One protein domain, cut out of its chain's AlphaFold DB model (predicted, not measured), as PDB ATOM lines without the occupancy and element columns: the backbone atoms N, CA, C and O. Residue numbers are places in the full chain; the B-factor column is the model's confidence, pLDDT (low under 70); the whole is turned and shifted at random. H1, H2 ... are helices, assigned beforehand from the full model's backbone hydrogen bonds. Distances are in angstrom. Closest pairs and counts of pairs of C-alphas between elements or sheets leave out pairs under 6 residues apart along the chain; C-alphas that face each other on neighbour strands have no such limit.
ATOM      1  N   ASN A  10     106.436  79.689 168.616       88.81
ATOM      2  CA  ASN A  10     107.603  79.054 168.019       88.81
ATOM      3  C   ASN A  10     108.516  80.115 167.376       88.81
ATOM      4  O   ASN A  10     108.057  80.939 166.577       88.81
ATOM      5  N   VAL A  11     109.813  80.052 167.685       88.06
ATOM      6  CA  VAL A  11     110.860  80.937 167.154       88.06
ATOM      7  C   VAL A  11     110.854  80.983 165.621       88.06
ATOM      8  O   VAL A  11     110.876  82.074 165.049       88.06
ATOM      9  N   LEU A  12     110.716  79.832 164.948       87.75
ATOM     10  CA  LEU A  12     110.649  79.748 163.481       87.75
ATOM     11  C   LEU A  12     109.484  80.580 162.930       87.75
ATOM     12  O   LEU A  12     109.638  81.301 161.944       87.75
ATOM     13  N   LYS A  13     108.315  80.515 163.581       89.44
ATOM     14  CA  LYS A  13     107.116  81.248 163.150       89.44
ATOM     15  C   LYS A  13     107.331  82.757 163.253       89.44
ATOM     16  O   LYS A  13     106.961  83.488 162.336       89.44
ATOM     17  N   VAL A  14     107.961  83.211 164.336       90.75
ATOM     18  CA  VAL A  14     108.269  84.632 164.556       90.75
ATOM     19  C   VAL A  14     109.267  85.141 163.516       90.75
ATOM     20  O   VAL A  14     109.024  86.172 162.889       90.75
ATOM     21  N   ILE A  15     110.351  84.404 163.272       89.19
ATOM     22  CA  ILE A  15     111.378  84.796 162.297       89.19
ATOM     23  C   ILE A  15     110.803  84.819 160.877       89.19
ATOM     24  O   ILE A  15     110.996  85.797 160.155       89.19
ATOM     25  N   ASN A  16     110.036  83.796 160.490       87.50
ATOM     26  CA  ASN A  16     109.413  83.735 159.168       87.50
ATOM     27  C   ASN A  16     108.443  84.892 158.926       87.50
ATOM     28  O   ASN A  16     108.417  85.438 157.820       87.50
ATOM     29  N   TYR A  17     107.669  85.267 159.945       89.88
ATOM     30  CA  TYR A  17     106.767  86.409 159.872       89.88
ATOM     31  C   TYR A  17     107.536  87.719 159.680       89.88
ATOM     32  O   TYR A  17     107.230  88.482 158.764       89.88
ATOM     33  N   LEU A  18     108.563  87.957 160.502       88.81
ATOM     34  CA  LEU A  18     109.376  89.173 160.429       88.81
ATOM     35  C   LEU A  18     110.080  89.305 159.077       88.81
ATOM     36  O   LEU A  18     110.021  90.363 158.453       88.81
ATOM     37  N   GLN A  19     110.689  88.223 158.589       85.25
ATOM     38  CA  GLN A  19     111.339  88.213 157.280       85.25
ATOM     39  C   GLN A  19     110.343  88.467 156.145       85.25
ATOM     40  O   GLN A  19     110.629  89.274 155.267       85.25
ATOM     41  N   GLY A  20     109.178  87.809 156.163       84.88
ATOM     42  CA  GLY A  20     108.154  87.990 155.132       84.88
ATOM     43  C   GLY A  20     107.597  89.413 155.102       84.88
ATOM     44  O   GLY A  20     107.472  90.006 154.033       84.88
ATOM     45  N   LYS A  21     107.321  89.992 156.276       87.56
ATOM     46  CA  LYS A  21     106.765  91.345 156.386       87.56
ATOM     47  C   LYS A  21     107.774  92.421 155.996       87.56
ATOM     48  O   LYS A  21     107.416  93.335 155.259       87.56
ATOM     49  N   ASN A  22     109.037  92.283 156.406       83.44
ATOM     50  CA  ASN A  22     110.092  93.190 155.952       83.44
ATOM     51  C   ASN A  22     110.286  93.115 154.432       83.44
ATOM     52  O   ASN A  22     110.461  94.154 153.805       83.44
ATOM     53  N   LEU A  23     110.199  91.919 153.834       82.62
ATOM     54  CA  LEU A  23     110.265  91.750 152.379       82.62
ATOM     55  C   LEU A  23     109.195  92.583 151.665       82.62
ATOM     56  O   LEU A  23     109.509  93.306 150.726       82.62
ATOM     57  N   LEU A  24     107.942  92.481 152.123       83.75
ATOM     58  CA  LEU A  24     106.811  93.204 151.539       83.75
ATOM     59  C   LEU A  24     107.019  94.716 151.633       83.75
ATOM     60  O   LEU A  24     106.940  95.401 150.623       83.75
ATOM     61  N   VAL A  25     107.403  95.216 152.811       86.50
ATOM     62  CA  VAL A  25     107.662  96.649 153.015       86.50
ATOM     63  C   VAL A  25     108.783  97.161 152.103       86.50
ATOM     64  O   VAL A  25     108.691  98.273 151.588       86.50
ATOM     65  N   ILE A  26     109.839  96.370 151.886       82.25
ATOM     66  CA  ILE A  26     110.935  96.737 150.978       82.25
ATOM     67  C   ILE A  26     110.452  96.759 149.525       82.25
ATOM     68  O   ILE A  26     110.771  97.702 148.805       82.25
ATOM     69  N   PHE A  27     109.674  95.762 149.092       79.25
ATOM     70  CA  PHE A  27     109.137  95.717 147.728       79.25
ATOM     71  C   PHE A  27     108.136  96.840 147.443       79.25
ATOM     72  O   PHE A  27     108.145  97.372 146.333       79.25
ATOM     73  N   ASP A  28     107.324  97.220 148.428       82.69
ATOM     74  CA  ASP A  28     106.368  98.321 148.297       82.69
ATOM     75  C   ASP A  28     107.082  99.679 148.232       82.69
ATOM     76  O   ASP A  28     106.711 100.538 147.435       82.69
ATOM     77  N   LYS A  29     108.141  99.878 149.031       85.44
ATOM     78  CA  LYS A  29     108.903 101.141 149.068       85.44
ATOM     79  C   LYS A  29     109.914 101.294 147.933       85.44
ATOM     80  O   LYS A  29     110.216 102.415 147.534       85.44
ATOM     81  N   HIS A  30     110.466 100.194 147.428       79.88
ATOM     82  CA  HIS A  30     111.527 100.200 146.423       79.88
ATOM     83  C   HIS A  30     111.129  99.351 145.214       79.88
ATOM     84  O   HIS A  30     111.621  98.238 145.007       79.88
ATOM     85  N   THR A  31     110.270  99.920 144.369       67.94
ATOM     86  CA  THR A  31     109.762  99.297 143.135       67.94
ATOM     87  C   THR A  31     110.876  98.829 142.190       67.94
ATOM     88  O   THR A  31     110.738  97.797 141.537       67.94
ATOM     89  N   ASN A  32     112.030  99.501 142.183       70.44
ATOM     90  CA  ASN A  32     113.199  99.124 141.375       70.44
ATOM     91  C   ASN A  32     113.784  97.749 141.754       70.44
ATOM     92  O   ASN A  32     114.294  97.027 140.894       70.44
ATOM     93  N   LEU A  33     113.684  97.339 143.026       68.69
ATOM     94  CA  LEU A  33     114.153  96.020 143.471       68.69
ATOM     95  C   LEU A  33     113.239  94.890 142.984       68.69
ATOM     96  O   LEU A  33     113.704  93.763 142.818       68.69
ATOM     97  N   LYS A  34     111.970  95.195 142.686       62.66
ATOM     98  CA  LYS A  34     111.018  94.253 142.081       62.66
ATOM     99  C   LYS A  34     111.463  93.821 140.683       62.66
ATOM    100  O   LYS A  34     111.318  92.654 140.350       62.66
ATOM    101  N   TYR A  35     112.052  94.733 139.907       58.44
ATOM    102  CA  TYR A  35     112.565  94.441 138.564       58.44
ATOM    103  C   TYR A  35     113.880  93.656 138.592       58.44
ATOM    104  O   TYR A  35     114.038  92.697 137.840       58.44
ATOM    105  N   LYS A  36     114.812  94.008 139.491       64.88
ATOM    106  CA  LYS A  36     116.111  93.318 139.609       64.88
ATOM    107  C   LYS A  36     115.990  91.912 140.210       64.88
ATOM    108  O   LYS A  36     116.731  91.012 139.831       64.88
ATOM    109  N   TYR A  37     115.039  91.714 141.121       63.72
ATOM    110  CA  TYR A  37     114.757  90.433 141.771       63.72
ATOM    111  C   TYR A  37     113.353  89.951 141.400       63.72
ATOM    112  O   TYR A  37     112.525  89.696 142.272       63.72
ATOM    113  N   SER A  38     113.097  89.829 140.094       59.00
ATOM    114  CA  SER A  38     111.793  89.494 139.494       59.00
ATOM    115  C   SER A  38     111.127  88.234 140.086       59.00
ATOM    116  O   SER A  38     109.903  88.140 140.164       59.00
ATOM    117  N   SER A  39     111.915  87.295 140.631       62.66
ATOM    118  CA  SER A  39     111.409  86.105 141.337       62.66
ATOM    119  C   SER A  39     110.913  86.365 142.768       62.66
ATOM    120  O   SER A  39     110.438  85.445 143.429       62.66
ATOM    121  N   ARG A  40     111.032  87.597 143.285       61.16
ATOM    122  CA  ARG A  40     110.718  88.008 144.669       61.16
ATOM    123  C   ARG A  40     111.396  87.163 145.762       61.16
ATOM    124  O   ARG A  40     111.084  87.309 146.944       61.16
ATOM    125  N   HIS A  41     112.367  86.320 145.413       63.00
ATOM    126  CA  HIS A  41     113.118  85.507 146.362       63.00
ATOM    127  C   HIS A  41     114.278  86.304 146.957       63.00
ATOM    128  O   HIS A  41     115.439  86.101 146.624       63.00
ATOM    129  N   PHE A  42     113.949  87.213 147.872       60.06
ATOM    130  CA  PHE A  42     114.931  88.000 148.628       60.06
ATOM    131  C   PHE A  42     115.278  87.352 149.991       60.06
ATOM    132  O   PHE A  42     115.921  87.956 150.845       60.06
ATOM    133  N   ARG A  43     114.822  86.112 150.238       64.06
ATOM    134  CA  ARG A  43     115.003  85.412 151.521       64.06
ATOM    135  C   ARG A  43     116.310  84.622 151.519       64.06
ATOM    136  O   ARG A  43     116.512  83.762 150.667       64.06
ATOM    137  N   TYR A  44     117.155  84.862 152.517       64.12
ATOM    138  CA  TYR A  44     118.280  83.984 152.831       64.12
ATOM    139  C   TYR A  44     117.756  82.601 153.257       64.12
ATOM    140  O   TYR A  44     116.772  82.507 153.990       64.12
ATOM    141  N   ARG A  45     118.402  81.524 152.786       71.19
ATOM    142  CA  ARG A  45     117.967  80.127 153.004       71.19
ATOM    143  C   ARG A  45     118.092  79.636 154.453       71.19
ATOM    144  O   ARG A  45     117.573  78.575 154.770       71.19
ATOM    145  N   GLY A  46     118.750  80.393 155.325       78.75
ATOM    146  CA  GLY A  46     118.959  80.026 156.720       78.75
ATOM    147  C   GLY A  46     119.009  81.248 157.625       78.75
ATOM    148  O   GLY A  46     119.183  82.379 157.169       78.75
ATOM    149  N   TYR A  47     118.839  81.007 158.918       82.38
ATOM    150  CA  TYR A  47     118.990  82.006 159.963       82.38
ATOM    151  C   TYR A  47     119.662  81.355 161.175       82.38
ATOM    152  O   TYR A  47     119.415  80.191 161.481       82.38
ATOM    153  N   TYR A  48     120.525  82.110 161.848       84.75
ATOM    154  CA  TYR A  48     121.168  81.687 163.086       84.75
ATOM    155  C   TYR A  48     120.354  82.204 164.275       84.75
ATOM    156  O   TYR A  48     119.963  83.375 164.297       84.75
ATOM    157  N   VAL A  49     120.082  81.331 165.243       83.25
ATOM    158  CA  VAL A  49     119.426  81.690 166.503       83.25
ATOM    159  C   VAL A  49     120.349  81.297 167.631       83.25
ATOM    160  O   VAL A  49     120.699  80.129 167.758       83.25
TER     161      VAL A  49
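What this domain is: This is residues 10 to 49 of the 67 residues of the protein "Y1_Tnp domain-containing protein" of Candidatus Adiutrix intracellularis (UniProt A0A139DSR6). One long helix, H1, makes one side of an elongated, loose U; at its far end the short helix H2 makes the corner, and residues 37 to 49, which hold no named element, fold back along the length of H1 toward its start. The printed part has 40 residues with two named helices, H1 then H2 along the chain, and no named strand; the class is all helix. The whole is loose, with a radius of gyration of the C-alphas of 11.4 A, and its C-alphas span 33 by 17 by 12 A.

Where its parts are: The printed part begins at Asn 10. H1 holds residues 11 to 29, from C-alpha 11 at (110.860, 80.937, 167.154) to C-alpha 29 at (108.903, 101.141, 149.068), 27.2 A from first to last C-alpha. H2 holds residues 31 to 36 and ends with C-alpha 36 at (116.111, 93.318, 139.609). Residues 37 to 49 follow, with C-alpha 49 at (119.426, 81.690, 166.503).

How they stand to each other: A tight link of 1 residue joins H1 to H2. The two helices are close but not clearly touching, with 2 pairs of C-alphas within 8 A; the closest C-alphas are those of Phe 27 and Lys 34, 6.1 A apart. Their lines stand about perpendicular, at 75 degrees. In H1 every O i to N i+4 pair is within hydrogen-bond range; in H2 1 of 2 such pairs is.

The domain as a whole: The two C-alphas farthest apart are those of Asn 10 and Asn 32, 33.8 A, while the first and last printed C-alphas, those of Asn 10 and Val 49, are 12.2 A apart. The printed part has no cut. The mean pLDDT of the printed part is 77.4, and residue 31 and residues 33 to 44 are under 70.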